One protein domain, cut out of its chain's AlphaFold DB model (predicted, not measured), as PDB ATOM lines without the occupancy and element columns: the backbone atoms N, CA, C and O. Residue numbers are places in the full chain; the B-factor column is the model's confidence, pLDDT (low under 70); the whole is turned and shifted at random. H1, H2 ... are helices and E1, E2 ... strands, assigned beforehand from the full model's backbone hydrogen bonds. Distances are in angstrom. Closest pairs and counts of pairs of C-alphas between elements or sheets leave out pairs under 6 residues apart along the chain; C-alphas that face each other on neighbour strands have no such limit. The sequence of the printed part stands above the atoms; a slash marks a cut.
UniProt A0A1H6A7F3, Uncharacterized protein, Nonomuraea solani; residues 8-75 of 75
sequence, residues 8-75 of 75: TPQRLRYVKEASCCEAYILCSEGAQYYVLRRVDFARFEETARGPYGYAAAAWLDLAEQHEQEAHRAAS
ATOM      1  N   THR A   8      96.452 102.290 155.967       87.75
ATOM      2  CA  THR A   8      96.137 103.704 155.747       87.75
ATOM      3  C   THR A   8      95.796 103.898 154.269       87.75
ATOM      4  O   THR A   8      96.710 103.878 153.442       87.75
ATOM      5  N   PRO A   9      94.511 104.058 153.902       82.56
ATOM      6  CA  PRO A   9      94.122 104.232 152.509       82.56
ATOM      7  C   PRO A   9      94.698 105.542 151.964       82.56
ATOM      8  O   PRO A   9      94.523 106.606 152.556       82.56
ATOM      9  N   GLN A  10      95.386 105.464 150.828       81.12
ATOM     10  CA  GLN A  10      95.998 106.623 150.175       81.12
ATOM     11  C   GLN A  10      95.127 107.142 149.030       81.12
ATOM     12  O   GLN A  10      95.184 108.323 148.680       81.12
ATOM     13  N   ARG A  11      94.337 106.260 148.408       84.00
ATOM     14  CA  ARG A  11      93.427 106.563 147.297       84.00
ATOM     15  C   ARG A  11      92.163 105.704 147.393       84.00
ATOM     16  O   ARG A  11      91.941 104.971 148.352       84.00
ATOM     17  N   LEU A  12      91.318 105.795 146.366       86.19
ATOM     18  CA  LEU A  12      90.210 104.864 146.183       86.19
ATOM     19  C   LEU A  12      90.755 103.438 146.026       86.19
ATOM     20  O   LEU A  12      91.521 103.152 145.101       86.19
ATOM     21  N   ARG A  13      90.333 102.556 146.935       88.56
ATOM     22  CA  ARG A  13      90.580 101.117 146.856       88.56
ATOM     23  C   ARG A  13      89.509 100.438 146.011       88.56
ATOM     24  O   ARG A  13      88.336 100.802 146.079       88.56
ATOM     25  N   TYR A  14      89.904  99.398 145.289       92.12
ATOM     26  CA  TYR A  14      88.981  98.483 144.622       92.12
ATOM     27  C   TYR A  14      89.161  97.086 145.192       92.12
ATOM     28  O   TYR A  14      90.279  96.572 145.198       92.12
ATOM     29  N   VAL A  15      88.067  96.476 145.642       94.25
ATOM     30  CA  VAL A  15      88.050  95.065 146.038       94.25
ATOM     31  C   VAL A  15      88.132  94.207 144.778       94.25
ATOM     32  O   VAL A  15      87.445  94.482 143.792       94.25
ATOM     33  N   LYS A  16      89.010  93.206 144.799       95.44
ATOM     34  CA  LYS A  16      89.160  92.214 143.729       95.44
ATOM     35  C   LYS A  16      88.524  90.896 144.126       95.44
ATOM     36  O   LYS A  16      87.699  90.402 143.372       95.44
ATOM     37  N   GLU A  17      88.856  90.403 145.315       95.00
ATOM     38  CA  GLU A  17      88.306  89.173 145.888       95.00
ATOM     39  C   GLU A  17      88.214  89.280 147.413       95.00
ATOM     40  O   GLU A  17      88.903  90.095 148.035       95.00
ATOM     41  N   ALA A  18      87.355  88.460 148.012       95.38
ATOM     42  CA  ALA A  18      87.170  88.360 149.453       95.38
ATOM     43  C   ALA A  18      86.994  86.890 149.849       95.38
ATOM     44  O   ALA A  18      86.368  86.126 149.118       95.38
ATOM     45  N   SER A  19      87.547  86.502 151.000       92.38
ATOM     46  CA  SER A  19      87.317  85.175 151.574       92.38
ATOM     47  C   SER A  19      85.876  85.023 152.084       92.38
ATOM     48  O   SER A  19      85.130  86.002 152.175       92.38
ATOM     49  N   CYS A  20      85.487  83.800 152.462       88.94
ATOM     50  CA  CYS A  20      84.113  83.408 152.811       88.94
ATOM     51  C   CYS A  20      83.379  84.301 153.836       88.94
ATOM     52  O   CYS A  20      82.151  84.359 153.821       88.94
ATOM     53  N   CYS A  21      84.099  85.011 154.711       89.75
ATOM     54  CA  CYS A  21      83.528  85.949 155.684       89.75
ATOM     55  C   CYS A  21      84.205  87.331 155.678       89.75
ATOM     56  O   CYS A  21      84.131  88.071 156.663       89.75
ATOM     57  N   GLU A  22      84.885  87.666 154.577       91.81
ATOM     58  CA  GLU A  22      85.667  88.899 154.419       91.81
ATOM     59  C   GLU A  22      86.807  89.037 155.445       91.81
ATOM     60  O   GLU A  22      87.294  90.140 155.709       91.81
ATOM     61  N   ALA A  23      87.258  87.919 156.029       93.06
ATOM     62  CA  ALA A  23      88.419  87.902 156.915       93.06
ATOM     63  C   ALA A  23      89.678  88.396 156.191       93.06
ATOM     64  O   ALA A  23      90.483  89.106 156.794       93.06
ATOM     65  N   TYR A  24      89.794  88.072 154.897       96.38
ATOM     66  CA  TYR A  24      90.870  88.505 154.015       96.38
ATOM     67  C   TYR A  24      90.318  89.037 152.694       96.38
ATOM     68  O   TYR A  24      89.487  88.395 152.049       96.38
ATOM     69  N   ILE A  25      90.794  90.208 152.276       96.94
ATOM     70  CA  ILE A  25      90.290  90.918 151.097       96.94
ATOM     71  C   ILE A  25      91.465  91.325 150.211       96.94
ATOM     72  O   ILE A  25      92.311  92.113 150.631       96.94
ATOM     73  N   LEU A  26      91.500  90.840 148.972       98.00
ATOM     74  CA  LEU A  26      92.451  91.304 147.968       98.00
ATOM     75  C   LEU A  26      91.968  92.635 147.395       98.00
ATOM     76  O   LEU A  26      90.860  92.745 146.866       98.00
ATOM     77  N   CYS A  27      92.815  93.652 147.478       97.00
ATOM     78  CA  CYS A  27      92.511  95.010 147.058       97.00
ATOM     79  C   CYS A  27      93.528  95.515 146.031       97.00
ATOM     80  O   CYS A  27      94.651  95.022 145.945       97.00
ATOM     81  N   SER A  28      93.135  96.536 145.266       95.56
ATOM     82  CA  SER A  28      94.036  97.312 144.410       95.56
ATOM     83  C   SER A  28      93.920  98.812 144.672       95.56
ATOM     84  O   SER A  28      92.808  99.332 144.776       95.56
ATOM     85  N   GLU A  29      95.052  99.510 144.689       94.62
ATOM     86  CA  GLU A  29      95.171 100.965 144.832       94.62
ATOM     87  C   GLU A  29      96.389 101.450 144.041       94.62
ATOM     88  O   GLU A  29      97.480 100.915 144.204       94.62
ATOM     89  N   GLY A  30      96.232 102.465 143.184       89.31
ATOM     90  CA  GLY A  30      97.376 103.139 142.553       89.31
ATOM     91  C   GLY A  30      98.371 102.211 141.834       89.31
ATOM     92  O   GLY A  30      99.572 102.378 142.001       89.31
ATOM     93  N   ALA A  31      97.876 101.240 141.054       90.69
ATOM     94  CA  ALA A  31      98.677 100.208 140.374       90.69
ATOM     95  C   ALA A  31      99.444  99.242 141.304       90.69
ATOM     96  O   ALA A  31     100.350  98.537 140.862       90.69
ATOM     97  N   GLN A  32      99.072  99.184 142.580       95.19
ATOM     98  CA  GLN A  32      99.522  98.185 143.544       95.19
ATOM     99  C   GLN A  32      98.340  97.338 144.008       95.19
ATOM    100  O   GLN A  32      97.184  97.760 143.940       95.19
ATOM    101  N   TYR A  33      98.656  96.147 144.490       97.44
ATOM    102  CA  TYR A  33      97.734  95.201 145.097       97.44
ATOM    103  C   TYR A  33      98.211  94.876 146.501       97.44
ATOM    104  O   TYR A  33      99.402  94.973 146.768       97.44
ATOM    105  N   TYR A  34      97.292  94.525 147.389       97.62
ATOM    106  CA  TYR A  34      97.584  94.190 148.781       97.62
ATOM    107  C   TYR A  34      96.423  93.405 149.379       97.62
ATOM    108  O   TYR A  34      95.306  93.427 148.851       97.62
ATOM    109  N   VAL A  35      96.680  92.730 150.493       98.00
ATOM    110  CA  VAL A  35      95.664  91.984 151.231       98.00
ATOM    111  C   VAL A  35      95.316  92.741 152.494       98.00
ATOM    112  O   VAL A  35      96.202  93.113 153.260       98.00
ATOM    113  N   LEU A  36      94.026  92.953 152.718       96.88
ATOM    114  CA  LEU A  36      93.513  93.455 153.980       96.88
ATOM    115  C   LEU A  36      93.032  92.306 154.845       96.88
ATOM    116  O   LEU A  36      92.377  91.398 154.339       96.88
ATOM    117  N   ARG A  37      93.275  92.404 156.149       96.06
ATOM    118  CA  ARG A  37      92.528  91.654 157.155       96.06
ATOM    119  C   ARG A  37      91.732  92.597 158.035       96.06
ATOM    120  O   ARG A  37      92.209  93.682 158.384       96.06
ATOM    121  N   ARG A  38      90.522  92.191 158.404       90.00
ATOM    122  CA  ARG A  38      89.690  92.949 159.341       90.00
ATOM    123  C   ARG A  38      90.156  92.675 160.772       90.00
ATOM    124  O   ARG A  38      90.171  91.524 161.194       90.00
ATOM    125  N   VAL A  39      90.511  93.725 161.513       88.19
ATOM    126  CA  VAL A  39      90.900  93.627 162.934       88.19
ATOM    127  C   VAL A  39      89.716  93.966 163.840       88.19
ATOM    128  O   VAL A  39      89.514  93.320 164.863       88.19
ATOM    129  N   ASP A  40      88.897  94.944 163.446       85.00
ATOM    130  CA  ASP A  40      87.594  95.232 164.053       85.00
ATOM    131  C   ASP A  40      86.639  95.908 163.047       85.00
ATOM    132  O   ASP A  40      86.888  95.896 161.844       85.00
ATOM    133  N   PHE A  41      85.525  96.479 163.524       78.44
ATOM    134  CA  PHE A  41      84.493  97.090 162.680       78.44
ATOM    135  C   PHE A  41      85.008  98.203 161.747       78.44
ATOM    136  O   PHE A  41      84.432  98.408 160.681       78.44
ATOM    137  N   ALA A  42      86.074  98.918 162.120       80.75
ATOM    138  CA  ALA A  42      86.575 100.066 161.359       80.75
ATOM    139  C   ALA A  42      88.074  99.994 161.029       80.75
ATOM    140  O   ALA A  42      88.565 100.814 160.251       80.75
ATOM    141  N   ARG A  43      88.810  99.038 161.601       88.62
ATOM    142  CA  ARG A  43      90.257  98.905 161.435       88.62
ATOM    143  C   ARG A  43      90.611  97.695 160.592       88.62
ATOM    144  O   ARG A  43      90.174  96.568 160.839       88.62
ATOM    145  N   PHE A  44      91.482  97.962 159.631       93.62
ATOM    146  CA  PHE A  44      92.103  96.963 158.786       93.62
ATOM    147  C   PHE A  44      93.609  97.010 158.982       93.62
ATOM    148  O   PHE A  44      94.196  98.071 159.204       93.62
ATOM    149  N   GLU A  45      94.223  95.849 158.857       97.00
ATOM    150  CA  GLU A  45      95.654  95.731 158.643       97.00
ATOM    151  C   GLU A  45      95.901  95.246 157.226       97.00
ATOM    152  O   GLU A  45      95.049  94.603 156.613       97.00
ATOM    153  N   GLU A  46      97.070  95.576 156.715       97.12
ATOM    154  CA  GLU A  46      97.503  95.305 155.364       97.12
ATOM    155  C   GLU A  46      98.740  94.416 155.366       97.12
ATOM    156  O   GLU A  46      99.593  94.504 156.250       97.12
ATOM    157  N   THR A  47      98.847  93.578 154.342       97.94
ATOM    158  CA  THR A  47     100.086  92.893 154.004       97.94
ATOM    159  C   THR A  47     100.248  92.738 152.493       97.94
ATOM    160  O   THR A  47      99.343  93.031 151.705       97.94
ATOM    161  N   ALA A  48     101.417  92.241 152.098       97.00
ATOM    162  CA  ALA A  48     101.741  91.831 150.740       97.00
ATOM    163  C   ALA A  48     101.507  92.919 149.674       97.00
ATOM    164  O   ALA A  48     101.093  92.614 148.552       97.00
ATOM    165  N   ARG A  49     101.782  94.192 150.005       96.75
ATOM    166  CA  ARG A  49     101.692  95.276 149.023       96.75
ATOM    167  C   ARG A  49     102.708  95.069 147.900       96.75
ATOM    168  O   ARG A  49     103.901  94.919 148.154       96.75
ATOM    169  N   GLY A  50     102.238  95.082 146.656       95.88
ATOM    170  CA  GLY A  50     103.094  94.898 145.492       95.88
ATOM    171  C   GLY A  50     102.338  94.611 144.191       95.88
ATOM    172  O   GLY A  50     101.169  94.977 144.038       95.88
ATOM    173  N   PRO A  51     102.999  93.960 143.217       97.31
ATOM    174  CA  PRO A  51     102.363  93.482 141.992       97.31
ATOM    175  C   PRO A  51     101.259  92.449 142.266       97.31
ATOM    176  O   PRO A  51     101.314  91.724 143.257       97.31
ATOM    177  N   TYR A  52     100.306  92.319 141.332       96.94
ATOM    178  CA  TYR A  52      99.154  91.413 141.464       96.94
ATOM    179  C   TYR A  52      99.545  89.993 141.878       96.94
ATOM    180  O   TYR A  52      99.002  89.482 142.846       96.94
ATOM    181  N   GLY A  53     100.513  89.376 141.192       97.69
ATOM    182  CA  GLY A  53     100.891  87.986 141.467       97.69
ATOM    183  C   GLY A  53     101.380  87.753 142.899       97.69
ATOM    184  O   GLY A  53     101.091  86.711 143.476       97.69
ATOM    185  N   TYR A  54     102.061  88.736 143.496       97.69
ATOM    186  CA  TYR A  54     102.533  88.645 144.878       97.69
ATOM    187  C   TYR A  54     101.375  88.744 145.879       97.69
ATOM    188  O   TYR A  54     101.228  87.880 146.742       97.69
ATOM    189  N   ALA A  55     100.513  89.753 145.724       98.12
ATOM    190  CA  ALA A  55      99.363  89.948 146.603       98.12
ATOM    191  C   ALA A  55      98.311  88.832 146.452       98.12
ATOM    192  O   ALA A  55      97.731  88.401 147.442       98.12
ATOM    193  N   ALA A  56      98.085  88.339 145.232       98.06
ATOM    194  CA  ALA A  56      97.137  87.264 144.953       98.06
ATOM    195  C   ALA A  56      97.600  85.925 145.542       98.06
ATOM    196  O   ALA A  56      96.796  85.228 146.151       98.06
ATOM    197  N   ALA A  57      98.894  85.595 145.433       98.19
ATOM    198  CA  ALA A  57      99.447  84.408 146.083       98.19
ATOM    199  C   ALA A  57      99.301  84.482 147.610       98.19
ATOM    200  O   ALA A  57      98.946  83.493 148.242       98.19
ATOM    201  N   ALA A  58      99.519  85.667 148.196       98.25
ATOM    202  CA  ALA A  58      99.309  85.877 149.623       98.25
ATOM    203  C   ALA A  58      97.839  85.754 150.039       98.25
ATOM    204  O   ALA A  58      97.538  85.172 151.076       98.25
ATOM    205  N   TRP A  59      96.923  86.291 149.233       98.25
ATOM    206  CA  TRP A  59      95.494  86.175 149.496       98.25
ATOM    207  C   TRP A  59      95.023  84.721 149.446       98.25
ATOM    208  O   TRP A  59      94.293  84.312 150.343       98.25
ATOM    209  N   LEU A  60      95.468  83.949 148.449       97.69
ATOM    210  CA  LEU A  60      95.091  82.543 148.302       97.69
ATOM    211  C   LEU A  60      95.547  81.712 149.511       97.69
ATOM    212  O   LEU A  60      94.726  81.022 150.103       97.69
ATOM    213  N   ASP A  61      96.813  81.852 149.924       97.81
ATOM    214  CA  ASP A  61      97.364  81.168 151.108       97.81
ATOM    215  C   ASP A  61      96.550  81.485 152.378       97.81
ATOM    216  O   ASP A  61      96.125  80.593 153.112       97.81
ATOM    217  N   LEU A  62      96.245  82.770 152.600       97.06
ATOM    218  CA  LEU A  62      95.457  83.222 153.750       97.06
ATOM    219  C   LEU A  62      93.996  82.748 153.705       97.06
ATOM    220  O   LEU A  62      93.426  82.413 154.746       97.06
ATOM    221  N   ALA A  63      93.376  82.741 152.524       95.88
ATOM    222  CA  ALA A  63      91.999  82.300 152.338       95.88
ATOM    223  C   ALA A  63      91.864  80.786 152.548       95.88
ATOM    224  O   ALA A  63      90.999  80.363 153.314       95.88
ATOM    225  N   GLU A  64      92.755  79.984 151.959       95.62
ATOM    226  CA  GLU A  64      92.777  78.529 152.143       95.62
ATOM    227  C   GLU A  64      93.016  78.152 153.609       95.62
ATOM    228  O   GLU A  64      92.306  77.304 154.156       95.62
ATOM    229  N   GLN A  65      93.970  78.809 154.281       94.88
ATOM    230  CA  GLN A  65      94.208  78.581 155.706       94.88
ATOM    231  C   GLN A  65      92.950  78.888 156.534       94.88
ATOM    232  O   GLN A  65      92.573  78.110 157.412       94.88
ATOM    233  N   HIS A  66      92.275  80.003 156.243       94.56
ATOM    234  CA  HIS A  66      91.061  80.394 156.953       94.56
ATOM    235  C   HIS A  66      89.923  79.388 156.778       94.56
ATOM    236  O   HIS A  66      89.248  79.044 157.749       94.56
ATOM    237  N   GLU A  67      89.712  78.900 155.558       92.31
ATOM    238  CA  GLU A  67      88.696  77.888 155.276       92.31
ATOM    239  C   GLU A  67      88.971  76.600 156.056       92.31
ATOM    240  O   GLU A  67      88.074  76.063 156.706       92.31
ATOM    241  N   GLN A  68      90.223  76.137 156.076       93.19
ATOM    242  CA  GLN A  68      90.617  74.951 156.841       93.19
ATOM    243  C   GLN A  68      90.379  75.123 158.348       93.19
ATOM    244  O   GLN A  68      89.884  74.206 159.010       93.19
ATOM    245  N   GLU A  69      90.707  76.291 158.902       91.88
ATOM    246  CA  GLU A  69      90.462  76.617 160.311       91.88
ATOM    247  C   GLU A  69      88.963  76.662 160.633       91.88
ATOM    248  O   GLU A  69      88.532  76.082 161.634       91.88
ATOM    249  N   ALA A  70      88.159  77.285 159.768       88.56
ATOM    250  CA  ALA A  70      86.709  77.354 159.918       88.56
ATOM    251  C   ALA A  70      86.064  75.959 159.872       88.56
ATOM    252  O   ALA A  70      85.218  75.640 160.710       88.56
ATOM    253  N   HIS A  71      86.504  75.095 158.951       82.50
ATOM    254  CA  HIS A  71      86.044  73.708 158.874       82.50
ATOM    255  C   HIS A  71      86.415  72.895 160.118       82.50
ATOM    256  O   HIS A  71      85.592  72.126 160.617       82.50
ATOM    257  N   ARG A  72      87.629  73.080 160.654       83.75
ATOM    258  CA  ARG A  72      88.063  72.406 161.886       83.75
ATOM    259  C   ARG A  72      87.258  72.861 163.103       83.75
ATOM    260  O   ARG A  72      86.936  72.027 163.936       83.75
ATOM    261  N   ALA A  73      86.937  74.149 163.215       78.44
ATOM    262  CA  ALA A  73      86.150  74.678 164.331       78.44
ATOM    263  C   ALA A  73      84.681  74.213 164.321       78.44
ATOM    264  O   ALA A  73      84.018  74.258 165.355       78.44
ATOM    265  N   ALA A  74      84.175  73.792 163.160       69.44
ATOM    266  CA  ALA A  74      82.812  73.301 162.978       69.44
ATOM    267  C   ALA A  74      82.662  71.772 163.137       69.44
ATOM    268  O   ALA A  74      81.538  71.275 163.040       69.44
ATOM    269  N   SER A  75      83.767  71.038 163.338       60.09
ATOM    270  CA  SER A  75      83.804  69.578 163.547       60.09
ATOM    271  C   SER A  75      83.864  69.222 165.029       60.09
ATOM    272  O   SER A  75      83.228  68.215 165.408       60.09
TER     273      SER A  75
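AT A GLANCE: This is residues 8 to 75 of the 75 residues of an uncharacterized protein of Nonomuraea solani (UniProt A0A1H6A7F3). What does the model look like at first sight? It is a strongly twisted sheet of four strands with one long helix, H1, packed along one face; the other face bears no named helix. H1 packs on the sheet with its residues 52 to 66, and its later turns run on past the strands. What is it made of, and how large is it? The printed part has 68 residues with four named strands and then one named helix, E1 E2 E3 E4 H1; the sheet's order is E1 - E2 - E3 - E4, all antiparallel, and the class is mixed, helices and strands. It is compact, with a radius of gyration of the C-alphas of 12.3 A, and it spans 42 by 27 by 15 A, only just flat.

HOW THE PARTS SIT: How do the strands pair? E1, residues 14 to 18, E2, residues 24 to 29, E3, residues 32 to 38, and E4, residues 44 to 50, form a meander, each strand the antiparallel neighbour of the one before, and each successive pair is a hairpin. Within hydrogen-bond range are N 16 and O 26 at 2.8 A between E1 and E2, N 27 and O 34 at 2.9 A between E2 and E3, and N 35 and O 47 at 2.9 A between E3 and E4. The edge strands E1 and E4 are apart. Where is the helix? H1, residues 52 to 73, is on the sheet, in two layers, a helix on one face of a sheet, at a height over the sheet of 8.6 A. It lies over E2 and E3 and runs along the strands, at 8 degrees to E3 on the local plane. Which residues come closest? The closest C-alphas of E3 and H1 are those of Tyr 34 and Ala 55, 5.1 A apart; those of E2 and H1 are Leu 26 and Trp 59, 6.2 A apart. In H1 every O i to N i+4 pair is within hydrogen-bond range.

IN THESE COORDINATES: Where does the first strand begin? C-alpha 14 of E1 is at (88.981, 98.483, 144.622). How long are the elements? From first to last C-alpha, E1 measures 11.4 A, E2 16.1 A, E3 19.3 A, E4 17.4 A and H1 31.2 A. Where does the helix run? It goes from C-alpha 52 at (99.154, 91.413, 141.464) to C-alpha 73 at (86.150, 74.678, 164.331).

THE WHOLE: How far does it reach? The two C-alphas farthest apart are those of Gly 30 and Ser 75, 41.8 A. Is the printed part continuous? It has no cut, and the four links between its elements are tight. Where is confidence low? Residues 74 to 75 are under 70, and the mean pLDDT of the printed part is 92.0.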